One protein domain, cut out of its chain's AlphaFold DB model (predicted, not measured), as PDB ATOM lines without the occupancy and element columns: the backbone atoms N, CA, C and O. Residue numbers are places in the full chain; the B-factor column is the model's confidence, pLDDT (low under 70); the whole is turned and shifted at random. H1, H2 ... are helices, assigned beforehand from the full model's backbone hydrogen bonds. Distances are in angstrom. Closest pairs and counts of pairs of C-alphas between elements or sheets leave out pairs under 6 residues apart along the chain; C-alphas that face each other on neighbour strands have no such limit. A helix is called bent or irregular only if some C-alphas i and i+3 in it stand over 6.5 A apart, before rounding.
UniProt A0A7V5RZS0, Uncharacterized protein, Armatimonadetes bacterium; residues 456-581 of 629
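Overview. This is residues 456 to 581 of the 629 residues of an uncharacterized protein of Armatimonadetes bacterium (UniProt A0A7V5RZS0). One long helix, H6, runs along the short helix H4 and on well beyond it as an arm, and H7 folds back at the arm's far end. H4 is the middle of a loose cluster: H6 packs on one side of it, H2 crosses it on the other side with H1 folded back over H2, H3 packs on the beginning of H4, and H5 lies past its end. The printed part has 126 residues with seven named helices, H1 to H7 in order along the chain, and no named strand; the class is all helix. The whole is loose, with a radius of gyration of the C-alphas of 17.7 A, and spans 50 by 39 by 27 A.

Along the chain. H6, residues 540 to 567, is the longest helix, 40.6 A from C-alpha 540 at (51.412, 23.512, 34.693) to C-alpha 567 at (11.836, 24.103, 25.704). H4, residues 507 to 518, is 18.1 A long and irregular: C-alphas 508 and 511 are 7.7 A apart. H2 is residues 473 to 481, 12.5 A, and H1 is residues 457 to 468, 15.9 A, beginning at C-alpha 457 at (43.362, 39.991, 6.479). H3 is residues 485 to 494, 14.1 A; H5 is residues 521 to 528, 10.5 A; H7 is residues 571 to 580, 14.8 A.

Arrangement. H6 touches H4 at a shallow tilt of 17 degrees, opposite ways; their closest C-alphas, those of Val 549 and Ala 511, are 5.1 A apart. H4 is the hub, touching three helices. H2 touches it about perpendicular, at 90 degrees, with the C-alphas of Ala 477 and Ala 517 closest at 4.8 A. H1 and H2 form a helical hairpin at a shallow tilt of 10 degrees, closest at the C-alphas of Gly 466 and Ala 475, 5.8 A. H3 and H4 form another, at 31 degrees; H4 touches H3 with residues 507 to 510 alone, and the C-alphas of Glu 492 and Lys 507 are closest at 5.9 A. H5 is close to H4 but not clearly touching, the C-alphas of Arg 524 and Trp 516 being closest at 7.3 A. H7 and H6 are near each other, with 9 pairs of C-alphas within 10 A. In H1, H2, H3, H5 and H6 every O i to N i+4 pair is within hydrogen-bond range; in H4 6 of 8 are, in H7 4 of 6.

Size, cuts and confidence. The C-alphas farthest apart, those of Ser 458 and Asp 571, are 52.5 A apart. The printed part has no cut. The links H3 to H4 and H5 to H6 are long, with 12 and 11 residues. Mean pLDDT of the printed part is 76.0; residues 493 to 506, 556 and 558 to 581 are under 70.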
ATOM      1  N   SER A 456      43.376  40.358  11.347       85.19
ATOM      2  CA  SER A 456      43.997  40.904  10.141       85.19
ATOM      3  C   SER A 456      43.563  40.119   8.901       85.19
ATOM      4  O   SER A 456      43.152  38.957   8.989       85.19
ATOM      5  N   GLU A 457      43.696  40.713   7.713       81.44
ATOM      6  CA  GLU A 457      43.362  39.991   6.479       81.44
ATOM      7  C   GLU A 457      44.274  38.777   6.287       81.44
ATOM      8  O   GLU A 457      43.821  37.736   5.823       81.44
ATOM      9  N   SER A 458      45.540  38.870   6.705       84.25
ATOM     10  CA  SER A 458      46.473  37.741   6.675       84.25
ATOM     11  C   SER A 458      46.034  36.600   7.596       84.25
ATOM     12  O   SER A 458      46.032  35.448   7.165       84.25
ATOM     13  N   GLN A 459      45.591  36.904   8.820       87.62
ATOM     14  CA  GLN A 459      45.029  35.921   9.753       87.62
ATOM     15  C   GLN A 459      43.753  35.292   9.177       87.62
ATOM     16  O   GLN A 459      43.602  34.071   9.176       87.62
ATOM     17  N   MET A 460      42.858  36.111   8.619       83.62
ATOM     18  CA  MET A 460      41.633  35.652   7.960       83.62
ATOM     19  C   MET A 460      41.929  34.755   6.754       83.62
ATOM     20  O   MET A 460      41.283  33.725   6.576       83.62
ATOM     21  N   ALA A 461      42.894  35.131   5.917       83.44
ATOM     22  CA  ALA A 461      43.297  34.367   4.745       83.44
ATOM     23  C   ALA A 461      43.949  33.039   5.141       83.44
ATOM     24  O   ALA A 461      43.597  32.009   4.571       83.44
ATOM     25  N   ALA A 462      44.833  33.041   6.146       84.06
ATOM     26  CA  ALA A 462      45.443  31.831   6.689       84.06
ATOM     27  C   ALA A 462      44.380  30.868   7.229       84.06
ATOM     28  O   ALA A 462      44.394  29.683   6.894       84.06
ATOM     29  N   LEU A 463      43.405  31.394   7.978       84.19
ATOM     30  CA  LEU A 463      42.274  30.616   8.460       84.19
ATOM     31  C   LEU A 463      41.471  30.031   7.293       84.19
ATOM     32  O   LEU A 463      41.326  28.815   7.219       84.19
ATOM     33  N   ARG A 464      41.017  30.853   6.335       83.19
ATOM     34  CA  ARG A 464      40.267  30.386   5.147       83.19
ATOM     35  C   ARG A 464      41.038  29.328   4.354       83.19
ATOM     36  O   ARG A 464      40.446  28.343   3.927       83.19
ATOM     37  N   ALA A 465      42.348  29.496   4.183       82.81
ATOM     38  CA  ALA A 465      43.205  28.523   3.510       82.81
ATOM     39  C   ALA A 465      43.356  27.220   4.315       82.81
ATOM     40  O   ALA A 465      43.452  26.140   3.734       82.81
ATOM     41  N   GLY A 466      43.374  27.297   5.648       82.12
ATOM     42  CA  GLY A 466      43.303  26.133   6.532       82.12
ATOM     43  C   GLY A 466      41.996  25.363   6.347       82.12
ATOM     44  O   GLY A 466      42.024  24.153   6.130       82.12
ATOM     45  N   VAL A 467      40.867  26.077   6.330       81.88
ATOM     46  CA  VAL A 467      39.532  25.506   6.083       81.88
ATOM     47  C   VAL A 467      39.450  24.847   4.707       81.88
ATOM     48  O   VAL A 467      39.048  23.693   4.601       81.88
ATOM     49  N   ALA A 468      39.886  25.545   3.655       81.88
ATOM     50  CA  ALA A 468      39.843  25.042   2.283       81.88
ATOM     51  C   ALA A 468      40.679  23.763   2.084       81.88
ATOM     52  O   ALA A 468      40.353  22.941   1.233       81.88
ATOM     53  N   ARG A 469      41.730  23.563   2.892       81.94
ATOM     54  CA  ARG A 469      42.557  22.343   2.908       81.94
ATOM     55  C   ARG A 469      41.975  21.212   3.770       81.94
ATOM     56  O   ARG A 469      42.689  20.267   4.093       81.94
ATOM     57  N   GLY A 470      40.703  21.304   4.155       79.56
ATOM     58  CA  GLY A 470      40.019  20.302   4.973       79.56
ATOM     59  C   GLY A 470      40.148  20.514   6.482       79.56
ATOM     60  O   GLY A 470      39.741  19.634   7.229       79.56
ATOM     61  N   GLY A 471      40.691  21.654   6.934       78.75
ATOM     62  CA  GLY A 471      40.658  22.079   8.337       78.75
ATOM     63  C   GLY A 471      41.252  21.059   9.308       78.75
ATOM     64  O   GLY A 471      40.523  20.415  10.058       78.75
ATOM     65  N   THR A 472      42.577  20.901   9.322       84.44
ATOM     66  CA  THR A 472      43.204  20.039  10.334       84.44
ATOM     67  C   THR A 472      43.194  20.716  11.702       84.44
ATOM     68  O   THR A 472      43.307  21.939  11.818       84.44
ATOM     69  N   LEU A 473      43.111  19.907  12.755       86.12
ATOM     70  CA  LEU A 473      43.137  20.397  14.130       86.12
ATOM     71  C   LEU A 473      44.462  21.124  14.457       86.12
ATOM     72  O   LEU A 473      44.456  22.090  15.213       86.12
ATOM     73  N   ASP A 474      45.567  20.743  13.800       87.75
ATOM     74  CA  ASP A 474      46.842  21.474  13.861       87.75
ATOM     75  C   ASP A 474      46.766  22.856  13.211       87.75
ATOM     76  O   ASP A 474      47.245  23.817  13.799       87.75
ATOM     77  N   ALA A 475      46.155  22.984  12.029       85.56
ATOM     78  CA  ALA A 475      46.053  24.274  11.344       85.56
ATOM     79  C   ALA A 475      45.214  25.278  12.149       85.56
ATOM     80  O   ALA A 475      45.531  26.466  12.202       85.56
ATOM     81  N   PHE A 476      44.153  24.803  12.806       86.56
ATOM     82  CA  PHE A 476      43.362  25.646  13.697       86.56
ATOM     83  C   PHE A 476      44.108  25.995  14.981       86.56
ATOM     84  O   PHE A 476      44.026  27.132  15.432       86.56
ATOM     85  N   ALA A 477      44.862  25.058  15.550       88.31
ATOM     86  CA  ALA A 477      45.709  25.322  16.705       88.31
ATOM     87  C   ALA A 477      46.806  26.356  16.393       88.31
ATOM     88  O   ALA A 477      46.962  27.317  17.141       88.31
ATOM     89  N   GLU A 478      47.489  26.224  15.252       88.56
ATOM     90  CA  GLU A 478      48.473  27.196  14.766       88.56
ATOM     91  C   GLU A 478      47.838  28.577  14.585       88.56
ATOM     92  O   GLU A 478      48.362  29.575  15.073       88.56
ATOM     93  N   PHE A 479      46.657  28.638  13.962       89.12
ATOM     94  CA  PHE A 479      45.908  29.882  13.821       89.12
ATOM     95  C   PHE A 479      45.587  30.527  15.177       89.12
ATOM     96  O   PHE A 479      45.791  31.730  15.345       89.12
ATOM     97  N   VAL A 480      45.115  29.748  16.153       89.44
ATOM     98  CA  VAL A 480      44.751  30.250  17.485       89.44
ATOM     99  C   VAL A 480      45.958  30.811  18.244       89.44
ATOM    100  O   VAL A 480      45.804  31.784  18.986       89.44
ATOM    101  N   GLU A 481      47.157  30.271  18.024       89.81
ATOM    102  CA  GLU A 481      48.401  30.823  18.577       89.81
ATOM    103  C   GLU A 481      48.790  32.170  17.949       89.81
ATOM    104  O   GLU A 481      49.423  32.993  18.608       89.81
ATOM    105  N   THR A 482      48.349  32.463  16.719       91.19
ATOM    106  CA  THR A 482      48.565  33.789  16.105       91.19
ATOM    107  C   THR A 482      47.670  34.884  16.685       91.19
ATOM    108  O   THR A 482      47.875  36.063  16.392       91.19
ATOM    109  N   LEU A 483      46.653  34.525  17.475       90.31
ATOM    110  CA  LEU A 483      45.673  35.476  17.987       90.31
ATOM    111  C   LEU A 483      46.212  36.254  19.189       90.31
ATOM    112  O   LEU A 483      46.686  35.687  20.178       90.31
ATOM    113  N   THR A 484      46.026  37.575  19.172       88.00
ATOM    114  CA  THR A 484      46.300  38.401  20.352       88.00
ATOM    115  C   THR A 484      45.346  38.039  21.500       88.00
ATOM    116  O   THR A 484      44.244  37.528  21.269       88.00
ATOM    117  N   PRO A 485      45.695  38.321  22.770       86.00
ATOM    118  CA  PRO A 485      44.776  38.113  23.890       86.00
ATOM    119  C   PRO A 485      43.409  38.788  23.705       86.00
ATOM    120  O   PRO A 485      42.404  38.244  24.153       86.00
ATOM    121  N   ALA A 486      43.364  39.945  23.040       81.38
ATOM    122  CA  ALA A 486      42.130  40.682  22.782       81.38
ATOM    123  C   ALA A 486      41.294  40.034  21.656       81.38
ATOM    124  O   ALA A 486      40.075  39.914  21.783       81.38
ATOM    125  N   GLN A 487      41.944  39.545  20.591       87.69
ATOM    126  CA  GLN A 487      41.292  38.772  19.523       87.69
ATOM    127  C   GLN A 487      40.726  37.445  20.050       87.69
ATOM    128  O   GLN A 487      39.571  37.123  19.776       87.69
ATOM    129  N   ARG A 488      41.496  36.704  20.867       86.69
ATOM    130  CA  ARG A 488      41.038  35.452  21.503       86.69
ATOM    131  C   ARG A 488      39.789  35.673  22.340       86.69
ATOM    132  O   ARG A 488      38.789  35.001  22.127       86.69
ATOM    133  N   ARG A 489      39.809  36.675  23.219       78.56
ATOM    134  CA  ARG A 489      38.641  36.997  24.046       78.56
ATOM    135  C   ARG A 489      37.433  37.365  23.207       78.56
ATOM    136  O   ARG A 489      36.357  36.831  23.442       78.56
ATOM    137  N   ARG A 490      37.591  38.222  22.191       81.06
ATOM    138  CA  ARG A 490      36.480  38.549  21.286       81.06
ATOM    139  C   ARG A 490      35.909  37.301  20.620       81.06
ATOM    140  O   ARG A 490      34.685  37.187  20.533       81.06
ATOM    141  N   TRP A 491      36.774  36.383  20.189       82.69
ATOM    142  CA  TRP A 491      36.360  35.088  19.660       82.69
ATOM    143  C   TRP A 491      35.507  34.320  20.682       82.69
ATOM    144  O   TRP A 491      34.426  33.851  20.332       82.69
ATOM    145  N   GLU A 492      35.950  34.238  21.939       75.88
ATOM    146  CA  GLU A 492      35.249  33.544  23.032       75.88
ATOM    147  C   GLU A 492      33.888  34.190  23.355       75.88
ATOM    148  O   GLU A 492      32.888  33.487  23.498       75.88
ATOM    149  N   THR A 493      33.816  35.526  23.450       68.38
ATOM    150  CA  THR A 493      32.607  36.217  23.943       68.38
ATOM    151  C   THR A 493      31.556  36.436  22.862       68.38
ATOM    152  O   THR A 493      30.376  36.155  23.062       68.38
ATOM    153  N   LEU A 494      31.965  36.999  21.726       66.50
ATOM    154  CA  LEU A 494      31.044  37.437  20.675       66.50
ATOM    155  C   LEU A 494      30.978  36.427  19.530       66.50
ATOM    156  O   LEU A 494      30.008  36.413  18.770       66.50
ATOM    157  N   GLY A 495      32.009  35.589  19.395       64.69
ATOM    158  CA  GLY A 495      32.318  34.957  18.125       64.69
ATOM    159  C   GLY A 495      32.658  36.003  17.059       64.69
ATOM    160  O   GLY A 495      32.468  37.212  17.212       64.69
ATOM    161  N   TYR A 496      33.143  35.528  15.923       59.97
ATOM    162  CA  TYR A 496      33.175  36.336  14.715       59.97
ATOM    163  C   TYR A 496      31.972  35.912  13.876       59.97
ATOM    164  O   TYR A 496      32.014  34.926  13.145       59.97
ATOM    165  N   GLY A 497      30.855  36.632  14.029       50.38
ATOM    166  CA  GLY A 497      29.581  36.306  13.373       50.38
ATOM    167  C   GLY A 497      29.656  36.213  11.841       50.38
ATOM    168  O   GLY A 497      28.770  35.635  11.225       50.38
ATOM    169  N   ALA A 498      30.723  36.721  11.212       47.22
ATOM    170  CA  ALA A 498      30.965  36.562   9.778       47.22
ATOM    171  C   ALA A 498      31.440  35.161   9.353       47.22
ATOM    172  O   ALA A 498      31.479  34.894   8.154       47.22
ATOM    173  N   PHE A 499      31.777  34.263  10.285       49.56
ATOM    174  CA  PHE A 499      32.149  32.879   9.960       49.56
ATOM    175  C   PHE A 499      30.971  31.905   9.953       49.56
ATOM    176  O   PHE A 499      31.191  30.720   9.689       49.56
ATOM    177  N   SER A 500      29.741  32.378  10.185       46.44
ATOM    178  CA  SER A 500      28.549  31.524  10.157       46.44
ATOM    179  C   SER A 500      28.385  30.769   8.834       46.44
ATOM    180  O   SER A 500      27.959  29.621   8.862       46.44
ATOM    181  N   ASP A 501      28.820  31.338   7.703       43.03
ATOM    182  CA  ASP A 501      28.766  30.644   6.403       43.03
ATOM    183  C   ASP A 501      29.897  29.639   6.191       43.03
ATOM    184  O   ASP A 501      29.775  28.729   5.378       43.03
ATOM    185  N   SER A 502      31.024  29.803   6.885       46.59
ATOM    186  CA  SER A 502      32.202  28.960   6.658       46.59
ATOM    187  C   SER A 502      32.191  27.664   7.466       46.59
ATOM    188  O   SER A 502      33.012  26.796   7.196       46.59
ATOM    189  N   GLY A 503      31.303  27.530   8.461       50.44
ATOM    190  CA  GLY A 503      31.123  26.304   9.253       50.44
ATOM    191  C   GLY A 503      32.357  25.802  10.018       50.44
ATOM    192  O   GLY A 503      32.309  24.726  10.600       50.44
ATOM    193  N   ALA A 504      33.476  26.531  10.008       54.22
ATOM    194  CA  ALA A 504      34.764  25.855  10.116       54.22
ATOM    195  C   ALA A 504      35.403  25.828  11.502       54.22
ATOM    196  O   ALA A 504      36.219  24.949  11.758       54.22
ATOM    197  N   VAL A 505      35.056  26.745  12.407       58.97
ATOM    198  CA  VAL A 505      35.535  26.678  13.795       58.97
ATOM    199  C   VAL A 505      34.450  27.191  14.730       58.97
ATOM    200  O   VAL A 505      34.249  28.406  14.829       58.97
ATOM    201  N   PRO A 506      33.743  26.294  15.433       63.84
ATOM    202  CA  PRO A 506      32.858  26.700  16.505       63.84
ATOM    203  C   PRO A 506      33.664  27.471  17.554       63.84
ATOM    204  O   PRO A 506      34.718  27.015  18.003       63.84
ATOM    205  N   LYS A 507      33.175  28.649  17.960       70.81
ATOM    206  CA  LYS A 507      33.741  29.422  19.085       70.81
ATOM    207  C   LYS A 507      33.887  28.580  20.359       70.81
ATOM    208  O   LYS A 507      34.786  28.828  21.152       70.81
ATOM    209  N   GLU A 508      33.046  27.556  20.475       71.44
ATOM    210  CA  GLU A 508      33.007  26.533  21.520       71.44
ATOM    211  C   GLU A 508      34.275  25.669  21.629       71.44
ATOM    212  O   GLU A 508      34.417  24.929  22.592       71.44
ATOM    213  N   ASN A 509      35.198  25.734  20.665       81.75
ATOM    214  CA  ASN A 509      36.400  24.894  20.667       81.75
ATOM    215  C   ASN A 509      37.692  25.673  20.927       81.75
ATOM    216  O   ASN A 509      38.772  25.087  20.839       81.75
ATOM    217  N   LEU A 510      37.636  26.973  21.244       84.81
ATOM    218  CA  LEU A 510      38.863  27.764  21.376       84.81
ATOM    219  C   LEU A 510      39.761  27.252  22.511       84.81
ATOM    220  O   LEU A 510      40.965  27.106  22.309       84.81
ATOM    221  N   ALA A 511      39.190  26.920  23.674       85.81
ATOM    222  CA  ALA A 511      39.949  26.338  24.781       85.81
ATOM    223  C   ALA A 511      40.624  25.019  24.362       85.81
ATOM    224  O   ALA A 511      41.808  24.815  24.632       85.81
ATOM    225  N   ALA A 512      39.902  24.161  23.630       89.50
ATOM    226  CA  ALA A 512      40.408  22.869  23.167       89.50
ATOM    227  C   ALA A 512      41.537  23.025  22.144       89.50
ATOM    228  O   ALA A 512      42.545  22.327  22.225       89.50
ATOM    229  N   LEU A 513      41.407  23.983  21.225       90.38
ATOM    230  CA  LEU A 513      42.441  24.307  20.244       90.38
ATOM    231  C   LEU A 513      43.699  24.876  20.904       90.38
ATOM    232  O   LEU A 513      44.799  24.521  20.496       90.38
ATOM    233  N   ARG A 514      43.558  25.694  21.956       91.50
ATOM    234  CA  ARG A 514      44.699  26.196  22.745       91.50
ATOM    235  C   ARG A 514      45.394  25.080  23.509       91.50
ATOM    236  O   ARG A 514      46.618  24.998  23.501       91.50
ATOM    237  N   PHE A 515      44.623  24.206  24.156       93.81
ATOM    238  CA  PHE A 515      45.188  23.030  24.807       93.81
ATOM    239  C   PHE A 515      45.942  22.172  23.788       93.81
ATOM    240  O   PHE A 515      47.107  21.858  24.014       93.81
ATOM    241  N   TRP A 516      45.342  21.894  22.628       94.75
ATOM    242  CA  TRP A 516      46.004  21.156  21.555       94.75
ATOM    243  C   TRP A 516      47.290  21.826  21.063       94.75
ATOM    244  O   TRP A 516      48.310  21.150  20.940       94.75
ATOM    245  N   ALA A 517      47.262  23.140  20.819       93.00
ATOM    246  CA  ALA A 517      48.425  23.917  20.395       93.00
ATOM    247  C   ALA A 517      49.575  23.838  21.406       93.00
ATOM    248  O   ALA A 517      50.745  23.823  21.028       93.00
ATOM    249  N   SER A 518      49.240  23.747  22.695       95.00
ATOM    250  CA  SER A 518      50.225  23.653  23.768       95.00
ATOM    251  C   SER A 518      50.889  22.275  23.887       95.00
ATOM    252  O   SER A 518      51.906  22.165  24.571       95.00
ATOM    253  N   LEU A 519      50.345  21.222  23.261       95.00
ATOM    254  CA  LEU A 519      50.900  19.866  23.314       95.00
ATOM    255  C   LEU A 519      52.126  19.717  22.400       95.00
ATOM    256  O   LEU A 519      52.128  20.138  21.240       95.00
ATOM    257  N   SER A 520      53.154  19.021  22.892       95.81
ATOM    258  CA  SER A 520      54.312  18.642  22.071       95.81
ATOM    259  C   SER A 520      53.906  17.710  20.922       95.81
ATOM    260  O   SER A 520      52.869  17.049  20.988       95.81
ATOM    261  N   ASP A 521      54.731  17.601  19.877       95.62
ATOM    262  CA  ASP A 521      54.449  16.692  18.752       95.62
ATOM    263  C   ASP A 521      54.267  15.239  19.216       95.62
ATOM    264  O   ASP A 521      53.362  14.544  18.755       95.62
ATOM    265  N   ALA A 522      55.066  14.800  20.195       96.62
ATOM    266  CA  ALA A 522      54.946  13.475  20.798       96.62
ATOM    267  C   ALA A 522      53.621  13.302  21.560       96.62
ATOM    268  O   ALA A 522      52.964  12.270  21.436       96.62
ATOM    269  N   GLN A 523      53.192  14.316  22.320       95.62
ATOM    270  CA  GLN A 523      51.894  14.312  23.001       95.62
ATOM    271  C   GLN A 523      50.736  14.288  21.986       95.62
ATOM    272  O   GLN A 523      49.830  13.468  22.118       95.62
ATOM    273  N   ARG A 524      50.785  15.112  20.932       95.50
ATOM    274  CA  ARG A 524      49.771  15.123  19.860       95.50
ATOM    275  C   ARG A 524      49.694  13.790  19.120       95.50
ATOM    276  O   ARG A 524      48.594  13.316  18.841       95.50
ATOM    277  N   ALA A 525      50.835  13.160  18.839       93.75
ATOM    278  CA  ALA A 525      50.887  11.829  18.237       93.75
ATOM    279  C   ALA A 525      50.198  10.773  19.119       93.75
ATOM    280  O   ALA A 525      49.389   9.997  18.615       93.75
ATOM    281  N   ARG A 526      50.437  10.804  20.437       94.88
ATOM    282  CA  ARG A 526      49.767   9.916  21.401       94.88
ATOM    283  C   ARG A 526      48.254  10.125  21.430       94.88
ATOM    284  O   ARG A 526      47.513   9.155  21.309       94.88
ATOM    285  N   VAL A 527      47.781  11.374  21.488       91.06
ATOM    286  CA  VAL A 527      46.330  11.654  21.467       91.06
ATOM    287  C   VAL A 527      45.683  11.163  20.170       91.06
ATOM    288  O   VAL A 527      44.598  10.590  20.214       91.06
ATOM    289  N   ARG A 528      46.353  11.308  19.016       89.75
ATOM    290  CA  ARG A 528      45.870  10.753  17.733       89.75
ATOM    291  C   ARG A 528      45.804   9.233  17.720       89.75
ATOM    292  O   ARG A 528      44.900   8.681  17.105       89.75
ATOM    293  N   ALA A 529      46.742   8.574  18.393       92.19
ATOM    294  CA  ALA A 529      46.734   7.128  18.578       92.19
ATOM    295  C   ALA A 529      45.674   6.656  19.596       92.19
ATOM    296  O   ALA A 529      45.528   5.456  19.809       92.19
ATOM    297  N   GLY A 530      44.929   7.577  20.224       91.12
ATOM    298  CA  GLY A 530      43.973   7.263  21.287       91.12
ATOM    299  C   GLY A 530      44.641   6.921  22.621       91.12
ATOM    300  O   GLY A 530      43.986   6.406  23.526       91.12
ATOM    301  N   GLU A 531      45.939   7.195  22.762       91.44
ATOM    302  CA  GLU A 531      46.672   6.936  23.992       91.44
ATOM    303  C   GLU A 531      46.439   8.059  25.014       91.44
ATOM    304  O   GLU A 531      46.547   9.245  24.681       91.44
ATOM    305  N   PRO A 532      46.165   7.724  26.287       89.44
ATOM    306  CA  PRO A 532      45.951   8.729  27.316       89.44
ATOM    307  C   PRO A 532      47.259   9.454  27.660       89.44
ATOM    308  O   PRO A 532      48.297   8.814  27.845       89.44
ATOM    309  N   ILE A 533      47.194  10.778  27.829       90.38
ATOM    310  CA  ILE A 533      48.252  11.580  28.463       90.38
ATOM    311  C   ILE A 533      47.910  11.726  29.946       90.38
ATOM    312  O   ILE A 533      46.792  12.106  30.298       90.38
ATOM    313  N   ARG A 534      48.859  11.421  30.834       88.88
ATOM    314  CA  ARG A 534      48.650  11.584  32.283       88.88
ATOM    315  C   ARG A 534      48.797  13.056  32.667       88.88
ATOM    316  O   ARG A 534      49.668  13.735  32.139       88.88
ATOM    317  N   SER A 535      48.033  13.541  33.647       86.06
ATOM    318  CA  SER A 535      48.154  14.932  34.131       86.06
ATOM    319  C   SER A 535      49.554  15.274  34.658       86.06
ATOM    320  O   SER A 535      50.005  16.410  34.541       86.06
ATOM    321  N   THR A 536      50.283  14.280  35.172       91.69
ATOM    322  CA  THR A 536      51.686  14.408  35.602       91.69
ATOM    323  C   THR A 536      52.668  14.609  34.447       91.69
ATOM    324  O   THR A 536      53.798  15.019  34.678       91.69
ATOM    325  N   GLU A 537      52.267  14.277  33.217       92.88
ATOM    326  CA  GLU A 537      53.052  14.482  31.992       92.88
ATOM    327  C   GLU A 537      52.751  15.840  31.341       92.88
ATOM    328  O   GLU A 537      53.422  16.222  30.382       92.88
ATOM    329  N   LEU A 538      51.739  16.558  31.839       93.62
ATOM    330  CA  LEU A 538      51.391  17.893  31.382       93.62
ATOM    331  C   LEU A 538      52.160  18.943  32.185       93.62
ATOM    332  O   LEU A 538      52.305  18.850  33.406       93.62
ATOM    333  N   THR A 539      52.629  19.985  31.503       97.00
ATOM    334  CA  THR A 539      53.181  21.163  32.180       97.00
ATOM    335  C   THR A 539      52.082  21.885  32.974       97.00
ATOM    336  O   THR A 539      50.898  21.729  32.668       97.00
ATOM    337  N   PRO A 540      52.418  22.729  33.970       95.31
ATOM    338  CA  PRO A 540      51.412  23.512  34.693       95.31
ATOM    339  C   PRO A 540      50.518  24.358  33.772       95.31
ATOM    340  O   PRO A 540      49.316  24.456  33.996       95.31
ATOM    341  N   VAL A 541      51.086  24.908  32.690       92.19
ATOM    342  CA  VAL A 541      50.337  25.673  31.678       92.19
ATOM    343  C   VAL A 541      49.372  24.772  30.906       92.19
ATOM    344  O   VAL A 541      48.218  25.140  30.712       92.19
ATOM    345  N   GLN A 542      49.817  23.582  30.496       95.00
ATOM    346  CA  GLN A 542      48.961  22.604  29.819       95.00
ATOM    347  C   GLN A 542      47.828  22.115  30.731       95.00
ATOM    348  O   GLN A 542      46.702  21.975  30.265       95.00
ATOM    349  N   ASN A 543      48.098  21.896  32.023       93.06
ATOM    350  CA  ASN A 543      47.070  21.527  32.999       93.06
ATOM    351  C   ASN A 543      46.021  22.638  33.162       93.06
ATOM    352  O   ASN A 543      44.833  22.349  33.079       93.06
ATOM    353  N   ALA A 544      46.433  23.903  33.280       87.25
ATOM    354  CA  ALA A 544      45.494  25.026  33.342       87.25
ATOM    355  C   ALA A 544      44.645  25.158  32.060       87.25
ATOM    356  O   ALA A 544      43.456  25.469  32.118       87.25
ATOM    357  N   LEU A 545      45.236  24.899  30.886       87.56
ATOM    358  CA  LEU A 545      44.491  24.872  29.624       87.56
ATOM    359  C   LEU A 545      43.518  23.687  29.558       87.56
ATOM    360  O   LEU A 545      42.407  23.861  29.073       87.56
ATOM    361  N   LEU A 546      43.898  22.511  30.065       91.19
ATOM    362  CA  LEU A 546      43.013  21.348  30.155       91.19
ATOM    363  C   LEU A 546      41.823  21.610  31.086       91.19
ATOM    364  O   LEU A 546      40.696  21.264  30.743       91.19
ATOM    365  N   GLU A 547      42.052  22.241  32.236       84.38
ATOM    366  CA  GLU A 547      40.984  22.666  33.150       84.38
ATOM    367  C   GLU A 547      40.016  23.627  32.451       84.38
ATOM    368  O   GLU A 547      38.810  23.393  32.468       84.38
ATOM    369  N   ALA A 548      40.530  24.620  31.716       83.56
ATOM    370  CA  ALA A 548      39.695  25.532  30.934       83.56
ATOM    371  C   ALA A 548      38.861  24.814  29.852       83.56
ATOM    372  O   ALA A 548      37.721  25.200  29.595       83.56
ATOM    373  N   VAL A 549      39.398  23.757  29.226       87.12
ATOM    374  CA  VAL A 549      38.639  22.906  28.289       87.12
ATOM    375  C   VAL A 549      37.499  22.191  29.000       87.12
ATOM    376  O   VAL A 549      36.381  22.156  28.490       87.12
ATOM    377  N   ILE A 550      37.775  21.610  30.168       83.75
ATOM    378  CA  ILE A 550      36.771  20.900  30.962       83.75
ATOM    379  C   ILE A 550      35.661  21.868  31.382       83.75
ATOM    380  O   ILE A 550      34.487  21.553  31.190       83.75
ATOM    381  N   ASP A 551      36.017  23.051  31.875       77.31
ATOM    382  CA  ASP A 551      35.062  24.079  32.292       77.31
ATOM    383  C   ASP A 551      34.173  24.554  31.137       77.31
ATOM    384  O   ASP A 551      32.957  24.697  31.309       77.31
ATOM    385  N   ASP A 552      34.738  24.756  29.942       77.56
ATOM    386  CA  ASP A 552      33.963  25.164  28.767       77.56
ATOM    387  C   ASP A 552      33.007  24.049  28.309       77.56
ATOM    388  O   ASP A 552      31.815  24.298  28.112       77.56
ATOM    389  N   LEU A 553      33.470  22.794  28.249       76.81
ATOM    390  CA  LEU A 553      32.625  21.639  27.917       76.81
ATOM    391  C   LEU A 553      31.479  21.450  28.922       76.81
ATOM    392  O   LEU A 553      30.336  21.191  28.531       76.81
ATOM    393  N   LEU A 554      31.758  21.605  30.219       74.44
ATOM    394  CA  LEU A 554      30.739  21.551  31.267       74.44
ATOM    395  C   LEU A 554      29.740  22.705  31.121       74.44
ATOM    396  O   LEU A 554      28.530  22.478  31.160       74.44
ATOM    397  N   SER A 555      30.224  23.921  30.870       73.31
ATOM    398  CA  SER A 555      29.388  25.107  30.655       73.31
ATOM    399  C   SER A 555      28.498  24.978  29.417       73.31
ATOM    400  O   SER A 555      27.347  25.417  29.422       73.31
ATOM    401  N   GLN A 556      28.999  24.377  28.338       69.88
ATOM    402  CA  GLN A 556      28.217  24.082  27.134       69.88
ATOM    403  C   GLN A 556      27.141  23.031  27.411       69.88
ATOM    404  O   GLN A 556      25.979  23.244  27.062       69.88
ATOM    405  N   ARG A 557      27.488  21.940  28.105       70.94
ATOM    406  CA  ARG A 557      26.526  20.897  28.487       70.94
ATOM    407  C   ARG A 557      25.428  21.450  29.391       70.94
ATOM    408  O   ARG A 557      24.255  21.179  29.154       70.94
ATOM    409  N   LEU A 558      25.782  22.289  30.366       67.12
ATOM    410  CA  LEU A 558      24.813  22.986  31.211       67.12
ATOM    411  C   LEU A 558      23.919  23.913  30.382       67.12
ATOM    412  O   LEU A 558      22.702  23.858  30.532       67.12
ATOM    413  N   ARG A 559      24.475  24.716  29.464       65.75
ATOM    414  CA  ARG A 559      23.679  25.569  28.559       65.75
ATOM    415  C   ARG A 559      22.682  24.758  27.731       65.75
ATOM    416  O   ARG A 559      21.520  25.150  27.658       65.75
ATOM    417  N   LEU A 560      23.099  23.621  27.176       64.25
ATOM    418  CA  LEU A 560      22.215  22.712  26.440       64.25
ATOM    419  C   LEU A 560      21.122  22.135  27.343       64.25
ATOM    420  O   LEU A 560      19.951  22.166  26.973       64.25
ATOM    421  N   MET A 561      21.463  21.689  28.556       62.44
ATOM    422  CA  MET A 561      20.475  21.217  29.534       62.44
ATOM    423  C   MET A 561      19.463  22.310  29.906       62.44
ATOM    424  O   MET A 561      18.268  22.031  30.004       62.44
ATOM    425  N   TRP A 562      19.908  23.556  30.079       59.00
ATOM    426  CA  TRP A 562      19.038  24.700  30.365       59.00
ATOM    427  C   TRP A 562      18.138  25.062  29.181       59.00
ATOM    428  O   TRP A 562      16.942  25.266  29.379       59.00
ATOM    429  N   GLN A 563      18.673  25.083  27.958       56.22
ATOM    430  CA  GLN A 563      17.891  25.312  26.739       56.22
ATOM    431  C   GLN A 563      16.839  24.218  26.544       56.22
ATOM    432  O   GLN A 563      15.667  24.525  26.322       56.22
ATOM    433  N   MET A 564      17.219  22.951  26.732       50.25
ATOM    434  CA  MET A 564      16.286  21.825  26.738       50.25
ATOM    435  C   MET A 564      15.209  22.030  27.808       50.25
ATOM    436  O   MET A 564      14.024  21.970  27.508       50.25
ATOM    437  N   ARG A 565      15.579  22.382  29.042       49.94
ATOM    438  CA  ARG A 565      14.613  22.625  30.122       49.94
ATOM    439  C   ARG A 565      13.652  23.784  29.832       49.94
ATOM    440  O   ARG A 565      12.480  23.673  30.177       49.94
ATOM    441  N   SER A 566      14.111  24.858  29.184       47.94
ATOM    442  CA  SER A 566      13.243  25.971  28.762       47.94
ATOM    443  C   SER A 566      12.295  25.603  27.619       47.94
ATOM    444  O   SER A 566      11.212  26.171  27.527       47.94
ATOM    445  N   LEU A 567      12.674  24.634  26.782       45.62
ATOM    446  CA  LEU A 567      11.836  24.103  25.704       45.62
ATOM    447  C   LEU A 567      10.836  23.044  26.208       45.62
ATOM    448  O   LEU A 567       9.830  22.792  25.550       45.62
ATOM    449  N   TYR A 568      11.075  22.451  27.383       48.16
ATOM    450  CA  TYR A 568      10.296  21.344  27.954       48.16
ATOM    451  C   TYR A 568       9.523  21.732  29.225       48.16
ATOM    452  O   TYR A 568       9.541  21.016  30.232       48.16
ATOM    453  N   ALA A 569       8.827  22.872  29.188       45.94
ATOM    454  CA  ALA A 569       7.931  23.290  30.270       45.94
ATOM    455  C   ALA A 569       6.705  22.360  30.440       45.94
ATOM    456  O   ALA A 569       6.150  22.309  31.537       45.94
ATOM    457  N   ASP A 570       6.344  21.578  29.415       45.28
ATOM    458  CA  ASP A 570       5.260  20.585  29.452       45.28
ATOM    459  C   ASP A 570       5.680  19.245  30.086       45.28
ATOM    460  O   ASP A 570       6.720  18.661  29.758       45.28
ATOM    461  N   ASP A 571       4.824  18.703  30.957       48.69
ATOM    462  CA  ASP A 571       5.087  17.488  31.744       48.69
ATOM    463  C   ASP A 571       5.324  16.228  30.883       48.69
ATOM    464  O   ASP A 571       6.087  15.342  31.275       48.69
ATOM    465  N   ALA A 572       4.761  16.171  29.671       36.56
ATOM    466  CA  ALA A 572       4.978  15.075  28.720       36.56
ATOM    467  C   ALA A 572       6.412  15.044  28.151       36.56
ATOM    468  O   ALA A 572       6.974  13.976  27.905       36.56
ATOM    469  N   LEU A 573       7.041  16.210  27.988       38.50
ATOM    470  CA  LEU A 573       8.408  16.324  27.476       38.50
ATOM    471  C   LEU A 573       9.459  16.147  28.582       38.50
ATOM    472  O   LEU A 573      10.578  15.705  28.317       38.50
ATOM    473  N   ARG A 574       9.077  16.375  29.844       45.06
ATOM    474  CA  ARG A 574       9.886  16.054  31.029       45.06
ATOM    475  C   ARG A 574      10.157  14.545  31.153       45.06
ATOM    476  O   ARG A 574      11.266  14.153  31.517       45.06
ATOM    477  N   ALA A 575       9.188  13.705  30.777       45.78
ATOM    478  CA  ALA A 575       9.336  12.246  30.731       45.78
ATOM    479  C   ALA A 575      10.279  11.778  29.599       45.78
ATOM    480  O   ALA A 575      11.090  10.874  29.798       45.78
ATOM    481  N   LEU A 576      10.237  12.440  28.437       36.62
ATOM    482  CA  LEU A 576      11.180  12.213  27.331       36.62
ATOM    483  C   LEU A 576      12.606  12.668  27.681       36.62
ATOM    484  O   LEU A 576      13.565  11.963  27.375       36.62
ATOM    485  N   GLY A 577      12.754  13.786  28.398       42.81
ATOM    486  CA  GLY A 577      14.041  14.232  28.937       42.81
ATOM    487  C   GLY A 577      14.684  13.197  29.868       42.81
ATOM    488  O   GLY A 577      15.868  12.909  29.738       42.81
ATOM    489  N   GLN A 578      13.906  12.550  30.741       49.03
ATOM    490  CA  GLN A 578      14.405  11.478  31.620       49.03
ATOM    491  C   GLN A 578      14.854  10.211  30.866       49.03
ATOM    492  O   GLN A 578      15.720   9.484  31.356       49.03
ATOM    493  N   LEU A 579      14.294   9.955  29.679       42.28
ATOM    494  CA  LEU A 579      14.662   8.832  28.810       42.28
ATOM    495  C   LEU A 579      15.920   9.105  27.969       42.28
ATOM    496  O   LEU A 579      16.638   8.164  27.640       42.28
ATOM    497  N   LEU A 580      16.204  10.371  27.646       37.25
ATOM    498  CA  LEU A 580      17.314  10.775  26.771       37.25
ATOM    499  C   LEU A 580      18.618  11.105  27.519       37.25
ATOM    500  O   LEU A 580      19.676  11.179  26.895       37.25
ATOM    501  N   LEU A 581      18.573  11.282  28.843       47.50
ATOM    502  CA  LEU A 581      19.764  11.548  29.656       47.50
ATOM    503  C   LEU A 581      20.589  10.269  29.866       47.50
ATOM    504  O   LEU A 581      20.125   9.267  30.438       47.50
TER     505      LEU A 581